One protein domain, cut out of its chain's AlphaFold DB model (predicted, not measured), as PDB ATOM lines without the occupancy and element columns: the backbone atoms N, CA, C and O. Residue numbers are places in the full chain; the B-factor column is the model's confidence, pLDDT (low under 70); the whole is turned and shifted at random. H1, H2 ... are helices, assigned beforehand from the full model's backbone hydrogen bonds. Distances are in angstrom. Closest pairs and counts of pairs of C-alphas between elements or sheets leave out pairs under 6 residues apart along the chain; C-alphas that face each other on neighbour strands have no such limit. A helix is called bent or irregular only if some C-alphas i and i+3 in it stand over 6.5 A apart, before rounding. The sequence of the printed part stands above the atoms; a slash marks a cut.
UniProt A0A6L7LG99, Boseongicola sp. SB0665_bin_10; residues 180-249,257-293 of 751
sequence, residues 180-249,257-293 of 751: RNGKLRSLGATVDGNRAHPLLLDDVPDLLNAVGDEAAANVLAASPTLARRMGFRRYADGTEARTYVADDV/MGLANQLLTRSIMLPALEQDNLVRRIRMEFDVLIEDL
ATOM      1  N   ARG A 180      16.816 -11.143 -29.192       85.31
ATOM      2  CA  ARG A 180      15.404 -10.810 -28.973       85.31
ATOM      3  C   ARG A 180      15.069 -10.763 -27.483       85.31
ATOM      4  O   ARG A 180      14.541  -9.751 -27.030       85.31
ATOM      5  N   ASN A 181      15.429 -11.798 -26.722       85.06
ATOM      6  CA  ASN A 181      15.251 -11.833 -25.269       85.06
ATOM      7  C   ASN A 181      15.964 -10.651 -24.596       85.06
ATOM      8  O   ASN A 181      15.351  -9.958 -23.791       85.06
ATOM      9  N   GLY A 182      17.209 -10.346 -24.977       82.12
ATOM     10  CA  GLY A 182      17.939  -9.178 -24.468       82.12
ATOM     11  C   GLY A 182      17.193  -7.856 -24.688       82.12
ATOM     12  O   GLY A 182      17.034  -7.070 -23.753       82.12
ATOM     13  N   LYS A 183      16.646  -7.640 -25.893       82.12
ATOM     14  CA  LYS A 183      15.821  -6.458 -26.205       82.12
ATOM     15  C   LYS A 183      14.516  -6.422 -25.404       82.12
ATOM     16  O   LYS A 183      14.149  -5.361 -24.910       82.12
ATOM     17  N   LEU A 184      13.836  -7.558 -25.233       82.44
ATOM     18  CA  LEU A 184      12.622  -7.655 -24.409       82.44
ATOM     19  C   LEU A 184      12.894  -7.319 -22.939       82.44
ATOM     20  O   LEU A 184      12.111  -6.594 -22.331       82.44
ATOM     21  N   ARG A 185      14.016  -7.787 -22.375       73.94
ATOM     22  CA  ARG A 185      14.416  -7.443 -20.999       73.94
ATOM     23  C   ARG A 185      14.701  -5.952 -20.844       73.94
ATOM     24  O   ARG A 185      14.309  -5.371 -19.839       73.94
ATOM     25  N   SER A 186      15.350  -5.333 -21.832       74.19
ATOM     26  CA  SER A 186      15.593  -3.883 -21.844       74.19
ATOM     27  C   SER A 186      14.286  -3.081 -21.905       74.19
ATOM     28  O   SER A 186      14.126  -2.119 -21.153       74.19
ATOM     29  N   LEU A 187      13.322  -3.513 -22.726       70.94
ATOM     30  CA  LEU A 187      11.987  -2.910 -22.770       70.94
ATOM     31  C   LEU A 187      11.257  -3.044 -21.425       70.94
ATOM     32  O   LEU A 187      10.773  -2.044 -20.905       70.94
ATOM     33  N   GLY A 188      11.231  -4.242 -20.828       59.62
ATOM     34  CA  GLY A 188      10.599  -4.472 -19.521       59.62
ATOM     35  C   GLY A 188      11.240  -3.654 -18.395       59.62
ATOM     36  O   GLY A 188      10.535  -3.041 -17.596       59.62
ATOM     37  N   ALA A 189      12.573  -3.549 -18.388       58.56
ATOM     38  CA  ALA A 189      13.303  -2.745 -17.409       58.56
ATOM     39  C   ALA A 189      12.968  -1.248 -17.504       58.56
ATOM     40  O   ALA A 189      12.980  -0.560 -16.489       58.56
ATOM     41  N   THR A 190      12.647  -0.758 -18.703       49.78
ATOM     42  CA  THR A 190      12.265   0.643 -18.924       49.78
ATOM     43  C   THR A 190      10.831   0.928 -18.464       49.78
ATOM     44  O   THR A 190      10.552   2.032 -18.011       49.78
ATOM     45  N   VAL A 191       9.926  -0.053 -18.575       46.03
ATOM     46  CA  VAL A 191       8.492   0.122 -18.278       46.03
ATOM     47  C   VAL A 191       8.170  -0.157 -16.805       46.03
ATOM     48  O   VAL A 191       7.553   0.683 -16.161       46.03
ATOM     49  N   ASP A 192       8.639  -1.281 -16.254       41.09
ATOM     50  CA  ASP A 192       8.267  -1.749 -14.905       41.09
ATOM     51  C   ASP A 192       9.463  -1.818 -13.935       41.09
ATOM     52  O   ASP A 192       9.364  -2.358 -12.828       41.09
ATOM     53  N   GLY A 193      10.645  -1.339 -14.350       44.72
ATOM     54  CA  GLY A 193      11.876  -1.420 -13.552       44.72
ATOM     55  C   GLY A 193      12.336  -2.857 -13.271       44.72
ATOM     56  O   GLY A 193      13.191  -3.078 -12.411       44.72
ATOM     57  N   ASN A 194      11.757  -3.847 -13.957       50.16
ATOM     58  CA  ASN A 194      12.000  -5.265 -13.739       50.16
ATOM     59  C   ASN A 194      12.501  -5.925 -15.028       50.16
ATOM     60  O   ASN A 194      12.041  -5.620 -16.122       50.16
ATOM     61  N   ARG A 195      13.448  -6.864 -14.918       51.88
ATOM     62  CA  ARG A 195      14.035  -7.550 -16.090       51.88
ATOM     63  C   ARG A 195      13.135  -8.653 -16.672       51.88
ATOM     64  O   ARG A 195      13.543  -9.327 -17.616       51.88
ATOM     65  N   ALA A 196      11.946  -8.863 -16.111       59.25
ATOM     66  CA  ALA A 196      10.976  -9.844 -16.584       59.25
ATOM     67  C   ALA A 196      10.061  -9.219 -17.649       59.25
ATOM     68  O   ALA A 196       9.521  -8.139 -17.443       59.25
ATOM     69  N   HIS A 197       9.871  -9.907 -18.779       65.25
ATOM     70  CA  HIS A 197       8.904  -9.521 -19.809       65.25
ATOM     71  C   HIS A 197       8.045 -10.748 -20.165       65.25
ATOM     72  O   HIS A 197       8.618 -11.810 -20.408       65.25
ATOM     73  N   PRO A 198       6.707 -10.639 -20.291       68.62
ATOM     74  CA  PRO A 198       5.812 -11.783 -20.558       68.62
ATOM     75  C   PRO A 198       6.035 -12.544 -21.877       68.62
ATOM     76  O   PRO A 198       5.343 -13.516 -22.148       68.62
ATOM     77  N   LEU A 199       6.950 -12.070 -22.725       78.12
ATOM     78  CA  LEU A 199       7.237 -12.628 -24.053       78.12
ATOM     79  C   LEU A 199       8.654 -13.211 -24.132       78.12
ATOM     80  O   LEU A 199       9.138 -13.501 -25.226       78.12
ATOM     81  N   LEU A 200       9.356 -13.316 -22.998       80.44
ATOM     82  CA  LEU A 200      10.650 -13.984 -22.957       80.44
ATOM     83  C   LEU A 200      10.468 -15.462 -23.302       80.44
ATOM     84  O   LEU A 200       9.523 -16.103 -22.857       80.44
ATOM     85  N   LEU A 201      11.395 -15.994 -24.097       78.44
ATOM     86  CA  LEU A 201      11.502 -17.433 -24.293       78.44
ATOM     87  C   LEU A 201      12.373 -18.030 -23.190       78.44
ATOM     88  O   LEU A 201      13.575 -17.753 -23.163       78.44
ATOM     89  N   ASP A 202      11.785 -18.856 -22.329       70.75
ATOM     90  CA  ASP A 202      12.477 -19.463 -21.184       70.75
ATOM     91  C   ASP A 202      13.544 -20.488 -21.601       70.75
ATOM     92  O   ASP A 202      14.599 -20.584 -20.975       70.75
ATOM     93  N   ASP A 203      13.319 -21.203 -22.708       70.44
ATOM     94  CA  ASP A 203      14.233 -22.242 -23.205       70.44
ATOM     95  C   ASP A 203      15.488 -21.682 -23.898       70.44
ATOM     96  O   ASP A 203      16.418 -22.425 -24.232       70.44
ATOM     97  N   VAL A 204      15.540 -20.366 -24.128       76.81
ATOM     98  CA  VAL A 204      16.658 -19.705 -24.805       76.81
ATOM     99  C   VAL A 204      17.672 -19.217 -23.761       76.81
ATOM    100  O   VAL A 204      17.379 -18.279 -23.013       76.81
ATOM    101  N   PRO A 205      18.885 -19.803 -23.713       74.75
ATOM    102  CA  PRO A 205      19.877 -19.463 -22.701       74.75
ATOM    103  C   PRO A 205      20.386 -18.036 -22.899       74.75
ATOM    104  O   PRO A 205      20.639 -17.616 -24.022       74.75
ATOM    105  N   ASP A 206      20.582 -17.293 -21.815       80.00
ATOM    106  CA  ASP A 206      21.064 -15.913 -21.876       80.00
ATOM    107  C   ASP A 206      22.597 -15.863 -21.940       80.00
ATOM    108  O   ASP A 206      23.247 -15.592 -20.938       80.00
ATOM    109  N   LEU A 207      23.190 -16.175 -23.097       86.12
ATOM    110  CA  LEU A 207      24.653 -16.221 -23.255       86.12
ATOM    111  C   LEU A 207      25.249 -14.890 -23.741       86.12
ATOM    112  O   LEU A 207      26.463 -14.750 -23.814       86.12
ATOM    113  N   LEU A 208      24.424 -13.905 -24.108       86.19
ATOM    114  CA  LEU A 208      24.882 -12.608 -24.624       86.19
ATOM    115  C   LEU A 208      25.054 -11.580 -23.494       86.19
ATOM    116  O   LEU A 208      24.438 -10.516 -23.510       86.19
ATOM    117  N   ASN A 209      25.875 -11.921 -22.502       82.25
ATOM    118  CA  ASN A 209      26.214 -11.083 -21.350       82.25
ATOM    119  C   ASN A 209      27.655 -11.369 -20.878       82.25
ATOM    120  O   ASN A 209      28.317 -12.253 -21.417       82.25
ATOM    121  N   ALA A 210      28.126 -10.652 -19.853       83.00
ATOM    122  CA  ALA A 210      29.494 -10.787 -19.340       83.00
ATOM    123  C   ALA A 210      29.841 -12.216 -18.875       83.00
ATOM    124  O   ALA A 210      30.942 -12.700 -19.129       83.00
ATOM    125  N   VAL A 211      28.891 -12.926 -18.254       84.12
ATOM    126  CA  VAL A 211      29.100 -14.318 -17.814       84.12
ATOM    127  C   VAL A 211      29.205 -15.259 -19.018       84.12
ATOM    128  O   VAL A 211      30.019 -16.179 -19.036       84.12
ATOM    129  N   GLY A 212      28.410 -15.012 -20.060       88.06
ATOM    130  CA  GLY A 212      28.509 -15.722 -21.331       88.06
ATOM    131  C   GLY A 212      29.819 -15.457 -22.068       88.06
ATOM    132  O   GLY A 212      30.385 -16.387 -22.645       88.06
ATOM    133  N   ASP A 213      30.343 -14.233 -22.008       87.44
ATOM    134  CA  ASP A 213      31.654 -13.886 -22.563       87.44
ATOM    135  C   ASP A 213      32.780 -14.654 -21.859       87.44
ATOM    136  O   ASP A 213      33.662 -15.204 -22.522       87.44
ATOM    137  N   GLU A 214      32.718 -14.771 -20.532       85.69
ATOM    138  CA  GLU A 214      33.662 -15.574 -19.754       85.69
ATOM    139  C   GLU A 214      33.545 -17.074 -20.081       85.69
ATOM    140  O   GLU A 214      34.553 -17.740 -20.334       85.69
ATOM    141  N   ALA A 215      32.324 -17.606 -20.182       89.88
ATOM    142  CA  ALA A 215      32.091 -18.989 -20.599       89.88
ATOM    143  C   ALA A 215      32.666 -19.268 -22.001       89.88
ATOM    144  O   ALA A 215      33.346 -20.274 -22.219       89.88
ATOM    145  N   ALA A 216      32.447 -18.358 -22.953       91.12
ATOM    146  CA  ALA A 216      32.999 -18.447 -24.301       91.12
ATOM    147  C   ALA A 216      34.537 -18.428 -24.296       91.12
ATOM    148  O   ALA A 216      35.162 -19.212 -25.019       91.12
ATOM    149  N   ALA A 217      35.153 -17.587 -23.460       88.44
ATOM    150  CA  ALA A 217      36.604 -17.539 -23.295       88.44
ATOM    151  C   ALA A 217      37.152 -18.872 -22.765       88.44
ATOM    152  O   ALA A 217      38.116 -19.404 -23.322       88.44
ATOM    153  N   ASN A 218      36.498 -19.454 -21.755       87.00
ATOM    154  CA  ASN A 218      36.874 -20.747 -21.184       87.00
ATOM    155  C   ASN A 218      36.795 -21.872 -22.226       87.00
ATOM    156  O   ASN A 218      37.733 -22.666 -22.352       87.00
ATOM    157  N   VAL A 219      35.735 -21.904 -23.041       89.88
ATOM    158  CA  VAL A 219      35.588 -22.892 -24.123       89.88
ATOM    159  C   VAL A 219      36.677 -22.740 -25.187       89.88
ATOM    160  O   VAL A 219      37.263 -23.745 -25.602       89.88
ATOM    161  N   LEU A 220      36.988 -21.512 -25.612       89.00
ATOM    162  CA  LEU A 220      38.041 -21.244 -26.600       89.00
ATOM    163  C   LEU A 220      39.429 -21.612 -26.067       89.00
ATOM    164  O   LEU A 220      40.197 -22.280 -26.763       89.00
ATOM    165  N   ALA A 221      39.732 -21.251 -24.820       83.56
ATOM    166  CA  ALA A 221      40.975 -21.623 -24.153       83.56
ATOM    167  C   ALA A 221      41.104 -23.144 -23.978       83.56
ATOM    168  O   ALA A 221      42.209 -23.681 -24.038       83.56
ATOM    169  N   ALA A 222      39.984 -23.854 -23.801       80.38
ATOM    170  CA  ALA A 222      39.921 -25.311 -23.732       80.38
ATOM    171  C   ALA A 222      39.930 -26.007 -25.108       80.38
ATOM    172  O   ALA A 222      39.964 -27.234 -25.161       80.38
ATOM    173  N   SER A 223      39.898 -25.280 -26.228       84.94
ATOM    174  CA  SER A 223      39.921 -25.872 -27.576       84.94
ATOM    175  C   SER A 223      40.744 -25.044 -28.569       84.94
ATOM    176  O   SER A 223      40.176 -24.348 -29.412       84.94
ATOM    177  N   PRO A 224      42.087 -25.159 -28.540       80.31
ATOM    178  CA  PRO A 224      42.984 -24.341 -29.355       80.31
ATOM    179  C   PRO A 224      42.792 -24.548 -30.858       80.31
ATOM    180  O   PRO A 224      42.867 -23.597 -31.629       80.31
ATOM    181  N   THR A 225      42.514 -25.782 -31.288       82.50
ATOM    182  CA  THR A 225      42.230 -26.113 -32.693       82.50
ATOM    183  C   THR A 225      40.979 -25.397 -33.193       82.50
ATOM    184  O   THR A 225      41.016 -24.752 -34.242       82.50
ATOM    185  N   LEU A 226      39.894 -25.445 -32.415       84.88
ATOM    186  CA  LEU A 226      38.652 -24.735 -32.711       84.88
ATOM    187  C   LEU A 226      38.866 -23.219 -32.695       84.88
ATOM    188  O   LEU A 226      38.467 -22.536 -33.634       84.88
ATOM    189  N   ALA A 227      39.561 -22.694 -31.683       85.44
ATOM    190  CA  ALA A 227      39.870 -21.272 -31.579       85.44
ATOM    191  C   ALA A 227      40.668 -20.766 -32.793       85.44
ATOM    192  O   ALA A 227      40.322 -19.726 -33.352       85.44
ATOM    193  N   ARG A 228      41.675 -21.513 -33.275       83.62
ATOM    194  CA  ARG A 228      42.415 -21.169 -34.505       83.62
ATOM    195  C   ARG A 228      41.512 -21.164 -35.738       83.62
ATOM    196  O   ARG A 228      41.503 -20.166 -36.454       83.62
ATOM    197  N   ARG A 229      40.725 -22.227 -35.953       85.56
ATOM    198  CA  ARG A 229      39.780 -22.341 -37.088       85.56
ATOM    199  C   ARG A 229      38.771 -21.190 -37.119       85.56
ATOM    200  O   ARG A 229      38.414 -20.710 -38.185       85.56
ATOM    201  N   MET A 230      38.363 -20.721 -35.945       84.38
ATOM    202  CA  MET A 230      37.371 -19.662 -35.759       84.38
ATOM    203  C   MET A 230      37.970 -18.243 -35.742       84.38
ATOM    204  O   MET A 230      37.253 -17.261 -35.528       84.38
ATOM    205  N   GLY A 231      39.285 -18.104 -35.950       83.50
ATOM    206  CA  GLY A 231      39.977 -16.812 -35.981       83.50
ATOM    207  C   GLY A 231      40.159 -16.161 -34.603       83.50
ATOM    208  O   GLY A 231      40.233 -14.939 -34.508       83.50
ATOM    209  N   PHE A 232      40.215 -16.960 -33.538       85.75
ATOM    210  CA  PHE A 232      40.427 -16.565 -32.139       85.75
ATOM    211  C   PHE A 232      41.827 -16.976 -31.656       85.75
ATOM    212  O   PHE A 232      42.007 -17.545 -30.578       85.75
ATOM    213  N   ARG A 233      42.844 -16.690 -32.479       76.31
ATOM    214  CA  ARG A 233      44.228 -17.154 -32.283       76.31
ATOM    215  C   ARG A 233      44.833 -16.736 -30.936       76.31
ATOM    216  O   ARG A 233      45.531 -17.531 -30.328       76.31
ATOM    217  N   ARG A 234      44.465 -15.568 -30.401       78.75
ATOM    218  CA  ARG A 234      44.896 -15.104 -29.065       78.75
ATOM    219  C   ARG A 234      44.555 -16.071 -27.918       78.75
ATOM    220  O   ARG A 234      45.373 -16.276 -27.030       78.75
ATOM    221  N   TYR A 235      43.399 -16.739 -27.972       78.56
ATOM    222  CA  TYR A 235      43.015 -17.756 -26.981       78.56
ATOM    223  C   TYR A 235      43.712 -19.093 -27.246       78.56
ATOM    224  O   TYR A 235      44.042 -19.834 -26.319       78.56
ATOM    225  N   ALA A 236      43.991 -19.393 -28.518       69.81
ATOM    226  CA  ALA A 236      44.788 -20.554 -28.881       69.81
ATOM    227  C   ALA A 236      46.237 -20.420 -28.396       69.81
ATOM    228  O   ALA A 236      46.779 -21.404 -27.903       69.81
ATOM    229  N   ASP A 237      46.806 -19.212 -28.434       67.25
ATOM    230  CA  ASP A 237      48.218 -18.921 -28.139       67.25
ATOM    231  C   ASP A 237      48.432 -18.452 -26.683       67.25
ATOM    232  O   ASP A 237      49.479 -18.710 -26.097       67.25
ATOM    233  N   GLY A 238      47.370 -18.001 -25.997       63.94
ATOM    234  CA  GLY A 238      47.322 -17.864 -24.523       63.94
ATOM    235  C   GLY A 238      47.880 -16.550 -24.036       63.94
ATOM    236  O   GLY A 238      48.340 -16.439 -22.906       63.94
ATOM    237  N   THR A 239      47.854 -15.575 -24.931       55.59
ATOM    238  CA  THR A 239      48.330 -14.219 -24.725       55.59
ATOM    239  C   THR A 239      47.308 -13.345 -23.996       55.59
ATOM    240  O   THR A 239      47.645 -12.233 -23.608       55.59
ATOM    241  N   GLU A 240      46.087 -13.837 -23.754       53.75
ATOM    242  CA  GLU A 240      45.110 -13.184 -22.875       53.75
ATOM    243  C   GLU A 240      45.094 -13.839 -21.490       53.75
ATOM    244  O   GLU A 240      44.751 -15.013 -21.335       53.75
ATOM    245  N   ALA A 241      45.450 -13.053 -20.472       45.12
ATOM    246  CA  ALA A 241      45.213 -13.402 -19.079       45.12
ATOM    247  C   ALA A 241      43.704 -13.397 -18.787       45.12
ATOM    248  O   ALA A 241      42.962 -12.573 -19.328       45.12
ATOM    249  N   ARG A 242      43.268 -14.309 -17.904       45.25
ATOM    250  CA  ARG A 242      41.915 -14.377 -17.324       45.25
ATOM    251  C   ARG A 242      41.536 -13.011 -16.746       45.25
ATOM    252  O   ARG A 242      41.863 -12.707 -15.602       45.25
ATOM    253  N   THR A 243      40.895 -12.168 -17.544       37.50
ATOM    254  CA  THR A 243      40.438 -10.865 -17.076       37.50
ATOM    255  C   THR A 243      39.062 -11.100 -16.482       37.50
ATOM    256  O   THR A 243      38.108 -11.332 -17.218       37.50
ATOM    257  N   TYR A 244      38.976 -11.111 -15.151       36.88
ATOM    258  CA  TYR A 244      37.695 -10.995 -14.466       36.88
ATOM    259  C   TYR A 244      37.066  -9.680 -14.924       36.88
ATOM    260  O   TYR A 244      37.603  -8.606 -14.645       36.88
ATOM    261  N   VAL A 245      35.977  -9.766 -15.682       39.00
ATOM    262  CA  VAL A 245      35.242  -8.583 -16.125       39.00
ATOM    263  C   VAL A 245      34.506  -8.051 -14.899       39.00
ATOM    264  O   VAL A 245      33.459  -8.561 -14.515       39.00
ATOM    265  N   ALA A 246      35.109  -7.068 -14.231       32.03
ATOM    266  CA  ALA A 246      34.396  -6.233 -13.278       32.03
ATOM    267  C   ALA A 246      33.282  -5.490 -14.031       32.03
ATOM    268  O   ALA A 246      33.521  -4.989 -15.128       32.03
ATOM    269  N   ASP A 247      32.091  -5.467 -13.433       33.34
ATOM    270  CA  ASP A 247      30.855  -4.875 -13.948       33.34
ATOM    271  C   ASP A 247      31.076  -3.521 -14.639       33.34
ATOM    272  O   ASP A 247      31.123  -2.474 -13.984       33.34
ATOM    273  N   ASP A 248      31.131  -3.548 -15.969       28.62
ATOM    274  CA  ASP A 248      30.901  -2.382 -16.810       28.62
ATOM    275  C   ASP A 248      29.508  -2.540 -17.422       28.62
ATOM    276  O   ASP A 248      29.305  -3.040 -18.531       28.62
ATOM    277  N   VAL A 249      28.508  -2.220 -16.603       37.03
ATOM    278  CA  VAL A 249      27.142  -2.030 -17.071       37.03
ATOM    279  C   VAL A 249      26.972  -0.540 -17.321       37.03
ATOM    280  O   VAL A 249      27.056   0.265 -16.398       37.03
ATOM    281  N   MET A 257      31.214  -5.733 -29.423       62.38
ATOM    282  CA  MET A 257      30.521  -7.019 -29.399       62.38
ATOM    283  C   MET A 257      31.248  -7.921 -28.403       62.38
ATOM    284  O   MET A 257      32.398  -8.281 -28.661       62.38
ATOM    285  N   GLY A 258      30.570  -8.304 -27.318       79.38
ATOM    286  CA  GLY A 258      31.057  -9.306 -26.369       79.38
ATOM    287  C   GLY A 258      31.538 -10.580 -27.071       79.38
ATOM    288  O   GLY A 258      31.061 -10.929 -28.163       79.38
ATOM    289  N   LEU A 259      32.519 -11.260 -26.479       87.00
ATOM    290  CA  LEU A 259      33.172 -12.440 -27.051       87.00
ATOM    291  C   LEU A 259      32.175 -13.542 -27.435       87.00
ATOM    292  O   LEU A 259      32.298 -14.121 -28.516       87.00
ATOM    293  N   ALA A 260      31.169 -13.806 -26.602       87.88
ATOM    294  CA  ALA A 260      30.131 -14.795 -26.868       87.88
ATOM    295  C   ALA A 260      29.339 -14.446 -28.130       87.88
ATOM    296  O   ALA A 260      29.098 -15.307 -28.978       87.88
ATOM    297  N   ASN A 261      29.005 -13.165 -28.320       87.81
ATOM    298  CA  ASN A 261      28.323 -12.702 -29.525       87.81
ATOM    299  C   ASN A 261      29.203 -12.896 -30.770       87.81
ATOM    300  O   ASN A 261      28.721 -13.378 -31.796       87.81
ATOM    301  N   GLN A 262      30.499 -12.573 -30.692       87.81
ATOM    302  CA  GLN A 262      31.438 -12.794 -31.799       87.81
ATOM    303  C   GLN A 262      31.585 -14.284 -32.133       87.81
ATOM    304  O   GLN A 262      31.551 -14.665 -33.305       87.81
ATOM    305  N   LEU A 263      31.708 -15.135 -31.115       88.75
ATOM    306  CA  LEU A 263      31.858 -16.578 -31.266       88.75
ATOM    307  C   LEU A 263      30.620 -17.214 -31.908       88.75
ATOM    308  O   LEU A 263      30.750 -17.914 -32.913       88.75
ATOM    309  N   LEU A 264      29.421 -16.898 -31.407       88.50
ATOM    310  CA  LEU A 264      28.148 -17.349 -31.985       88.50
ATOM    311  C   LEU A 264      27.876 -16.745 -33.373       88.50
ATOM    312  O   LEU A 264      27.099 -17.293 -34.147       88.50
ATOM    313  N   THR A 265      28.497 -15.614 -33.722       87.00
ATOM    314  CA  THR A 265      28.448 -15.094 -35.100       87.00
ATOM    315  C   THR A 265      29.224 -15.992 -36.044       87.00
ATOM    316  O   THR A 265      28.739 -16.344 -37.114       87.00
ATOM    317  N   ARG A 266      30.452 -16.344 -35.657       87.88
ATOM    318  CA  ARG A 266      31.359 -17.120 -36.502       87.88
ATOM    319  C   ARG A 266      30.991 -18.599 -36.540       87.88
ATOM    320  O   ARG A 266      31.436 -19.286 -37.453       87.88
ATOM    321  N   SER A 267      30.181 -19.092 -35.598       88.75
ATOM    322  CA  SER A 267      29.811 -20.512 -35.523       88.75
ATOM    323  C   SER A 267      29.076 -20.992 -36.769       88.75
ATOM    324  O   SER A 267      29.182 -22.163 -37.096       88.75
ATOM    325  N   ILE A 268      28.429 -20.098 -37.525       86.69
ATOM    326  CA  ILE A 268      27.818 -20.426 -38.822       86.69
ATOM    327  C   ILE A 268      28.807 -21.045 -39.827       86.69
ATOM    328  O   ILE A 268      28.387 -21.750 -40.738       86.69
ATOM    329  N   MET A 269      30.112 -20.809 -39.655       87.12
ATOM    330  CA  MET A 269      31.171 -21.377 -40.496       87.12
ATOM    331  C   MET A 269      31.515 -22.832 -40.140       87.12
ATOM    332  O   MET A 269      32.318 -23.458 -40.829       87.12
ATOM    333  N   LEU A 270      30.948 -23.372 -39.059       88.50
ATOM    334  CA  LEU A 270      31.147 -24.754 -38.631       88.50
ATOM    335  C   LEU A 270      30.037 -25.664 -39.180       88.50
ATOM    336  O   LEU A 270      28.914 -25.203 -39.391       88.50
ATOM    337  N   PRO A 271      30.286 -26.971 -39.359       88.62
ATOM    338  CA  PRO A 271      29.224 -27.949 -39.594       88.62
ATOM    339  C   PRO A 271      28.183 -27.949 -38.463       88.62
ATOM    340  O   PRO A 271      28.539 -27.721 -37.310       88.62
ATOM    341  N   ALA A 272      26.918 -28.267 -38.761       84.56
ATOM    342  CA  ALA A 272      25.817 -28.216 -37.786       84.56
ATOM    343  C   ALA A 272      26.118 -28.972 -36.474       84.56
ATOM    344  O   ALA A 272      25.924 -28.428 -35.392       84.56
ATOM    345  N   LEU A 273      26.696 -30.175 -36.564       85.06
ATOM    346  CA  LEU A 273      27.088 -30.957 -35.385       85.06
ATOM    347  C   LEU A 273      28.140 -30.241 -34.514       85.06
ATOM    348  O   LEU A 273      28.067 -30.273 -33.287       85.06
ATOM    349  N   GLU A 274      29.116 -29.573 -35.138       88.12
ATOM    350  CA  GLU A 274      30.127 -28.789 -34.417       88.12
ATOM    351  C   GLU A 274      29.521 -27.527 -33.785       88.12
ATOM    352  O   GLU A 274      29.939 -27.134 -32.695       88.12
ATOM    353  N   GLN A 275      28.527 -26.908 -34.433       89.25
ATOM    354  CA  GLN A 275      27.797 -25.765 -33.874       89.25
ATOM    355  C   GLN A 275      27.065 -26.150 -32.586       89.25
ATOM    356  O   GLN A 275      27.239 -25.487 -31.562       89.25
ATOM    357  N   ASP A 276      26.314 -27.251 -32.619       85.44
ATOM    358  CA  ASP A 276      25.569 -27.750 -31.462       85.44
ATOM    359  C   ASP A 276      26.508 -28.091 -30.304       85.44
ATOM    360  O   ASP A 276      26.274 -27.697 -29.159       85.44
ATOM    361  N   ASN A 277      27.621 -28.766 -30.606       86.62
ATOM    362  CA  ASN A 277      28.644 -29.084 -29.615       86.62
ATOM    363  C   ASN A 277      29.287 -27.822 -29.019       86.62
ATOM    364  O   ASN A 277      29.509 -27.767 -27.809       86.62
ATOM    365  N   LEU A 278      29.538 -26.785 -29.822       88.62
ATOM    366  CA  LEU A 278      30.048 -25.503 -29.336       88.62
ATOM    367  C   LEU A 278      29.061 -24.826 -28.375       88.62
ATOM    368  O   LEU A 278      29.446 -24.482 -27.258       88.62
ATOM    369  N   VAL A 279      27.798 -24.653 -28.776       88.44
ATOM    370  CA  VAL A 279      26.779 -23.992 -27.941       88.44
ATOM    371  C   VAL A 279      26.571 -24.746 -26.638       88.44
ATOM    372  O   VAL A 279      26.532 -24.136 -25.570       88.44
ATOM    373  N   ARG A 280      26.485 -26.074 -26.706       87.50
ATOM    374  CA  ARG A 280      26.308 -26.926 -25.531       87.50
ATOM    375  C   ARG A 280      27.473 -26.785 -24.551       87.50
ATOM    376  O   ARG A 280      27.236 -26.649 -23.357       87.50
ATOM    377  N   ARG A 281      28.716 -26.726 -25.041       88.94
ATOM    378  CA  ARG A 281      29.903 -26.482 -24.203       88.94
ATOM    379  C   ARG A 281      29.903 -25.100 -23.560       88.94
ATOM    380  O   ARG A 281      30.175 -25.007 -22.370       88.94
ATOM    381  N   ILE A 282      29.544 -24.052 -24.306       90.94
ATOM    382  CA  ILE A 282      29.396 -22.699 -23.741       90.94
ATOM    383  C   ILE A 282      28.341 -22.711 -22.636       90.94
ATOM    384  O   ILE A 282      28.555 -22.127 -21.582       90.94
ATOM    385  N   ARG A 283      27.228 -23.415 -22.850       89.12
ATOM    386  CA  ARG A 283      26.132 -23.511 -21.886       89.12
ATOM    387  C   ARG A 283      26.543 -24.243 -20.604       89.12
ATOM    388  O   ARG A 283      26.234 -23.757 -19.525       89.12
ATOM    389  N   MET A 284      27.294 -25.342 -20.711       87.75
ATOM    390  CA  MET A 284      27.847 -26.036 -19.538       87.75
ATOM    391  C   MET A 284      28.779 -25.123 -18.731       87.75
ATOM    392  O   MET A 284      28.612 -25.009 -17.522       87.75
ATOM    393  N   GLU A 285      29.717 -24.428 -19.384       88.50
ATOM    394  CA  GLU A 285      30.613 -23.480 -18.701       88.50
ATOM    395  C   GLU A 285      29.849 -22.300 -18.086       88.50
ATOM    396  O   GLU A 285      30.115 -21.900 -16.955       88.50
ATOM    397  N   PHE A 286      28.855 -21.775 -18.799       89.56
ATOM    398  CA  PHE A 286      27.990 -20.706 -18.314       89.56
ATOM    399  C   PHE A 286      27.243 -21.115 -17.043       89.56
ATOM    400  O   PHE A 286      27.247 -20.374 -16.063       89.56
ATOM    401  N   ASP A 287      26.653 -22.311 -17.019       86.19
ATOM    402  CA  ASP A 287      25.931 -22.814 -15.850       86.19
ATOM    403  C   ASP A 287      26.856 -22.978 -14.635       86.19
ATOM    404  O   ASP A 287      26.432 -22.711 -13.508       86.19
ATOM    405  N   VAL A 288      28.116 -23.382 -14.845       85.31
ATOM    406  CA  VAL A 288      29.134 -23.461 -13.782       85.31
ATOM    407  C   VAL A 288      29.455 -22.079 -13.223       85.31
ATOM    408  O   VAL A 288      29.470 -21.904 -12.005       85.31
ATOM    409  N   LEU A 289      29.680 -21.090 -14.090       83.81
ATOM    410  CA  LEU A 289      29.966 -19.718 -13.666       83.81
ATOM    411  C   LEU A 289      28.779 -19.105 -12.920       83.81
ATOM    412  O   LEU A 289      28.958 -18.496 -11.870       83.81
ATOM    413  N   ILE A 290      27.554 -19.318 -13.403       81.19
ATOM    414  CA  ILE A 290      26.342 -18.869 -12.712       81.19
ATOM    415  C   ILE A 290      26.201 -19.535 -11.344       81.19
ATOM    416  O   ILE A 290      25.811 -18.874 -10.383       81.19
ATOM    417  N   GLU A 291      26.515 -20.823 -11.225       76.38
ATOM    418  CA  GLU A 291      26.502 -21.531  -9.945       76.38
ATOM    419  C   GLU A 291      27.527 -20.950  -8.956       76.38
ATOM    420  O   GLU A 291      27.185 -20.679  -7.801       76.38
ATOM    421  N   ASP A 292      28.758 -20.692  -9.408       72.81
ATOM    422  CA  ASP A 292      29.796 -20.056  -8.595       72.81
ATOM    423  C   ASP A 292      29.386 -18.636  -8.169       72.81
ATOM    424  O   ASP A 292      29.416 -18.315  -6.976       72.81
ATOM    425  N   LEU A 293      28.882 -17.823  -9.100       71.00
ATOM    426  CA  LEU A 293      28.385 -16.476  -8.818       71.00
ATOM    427  C   LEU A 293      27.184 -16.488  -7.868       71.00
ATOM    428  O   LEU A 293      27.106 -15.640  -6.983       71.00
TER     429      LEU A 293
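This is residues 180 to 249 and 257 to 293 of the 751 residues of a protein of Boseongicola sp. SB0665_bin_10 (UniProt A0A6L7LG99). A short helix, H2, lies in the middle of a group of five helices: the hairpin of H5 and the long H6 packs on it, with H6 crossing it at a steep angle, and the small helices H3 and H4 sit together at its last residues. H1 is set off from this group at one end of the longest axis, joined to it by the long link of residues 193 to 209, and touches no helix. The printed part has 107 residues with six named helices, H1 to H6 in order along the chain, and no named strand; the class is all helix. It is compact, with a radius of gyration of the C-alphas of 15.0 A, and spans 45 by 32 by 24 A.

H1, residues 180 to 192, is apart from H2, residues 210 to 221. H2 is the hub, touching four helices. With residues 220 to 221 alone it touches H3, residues 224 to 229, only at the corner and only just, with 3 pairs of C-alphas within 8 A; the closest C-alphas are those of Leu 220 and Ala 227, 5.3 A apart. H4, residues 233 to 237, touches H3, the closest C-alphas being those of Pro 224 and Ala 236 at 4.2 A. H4 also touches residues 217 to 221 of H2, closest at the C-alphas of Ala 221 and Tyr 235, 5.2 A. H5, residues 259 to 269, touches residues 212 to 217 of H2 at a steep tilt of 53 degrees, the same way; the closest C-alphas are those of Asp 213 and Ala 260, 4.7 A. H6, residues 272 to 293, touches H2 with residues 281 to 290 alone, at a steep tilt of 57 degrees, opposite ways, closest at the C-alphas of Ala 215 and Phe 286, 5.0 A. H5 and H6 form a helical hairpin at a shallow tilt of 14 degrees, with the C-alphas of Ser 267 and Gln 275 closest at 5.9 A. In H1, H2, H3, H4 and H6 every O i to N i+4 pair is within hydrogen-bond range; in H5 5 of 7 are.

H1 begins at C-alpha 180 (15.404, -10.810, -28.973) and is 18.2 A long. H2 is 16.5 A long, and H5 16.3 A. H5 is irregular, but only just: C-alphas 265 and 268 are 6.53 A apart. H6, 31.4 A long, ends at C-alpha 293 (28.385, -16.476, -8.818).

The C-alphas farthest apart, those of Asp 192 and Asp 237, are 45.5 A apart. Residues 250 to 256 are not printed; C-alphas 249 and 257 are 13.7 A apart across the cut. The link from H1 to H2 is long. pLDDT is under 70 at residues 188 to 198, 236 to 249 and 257.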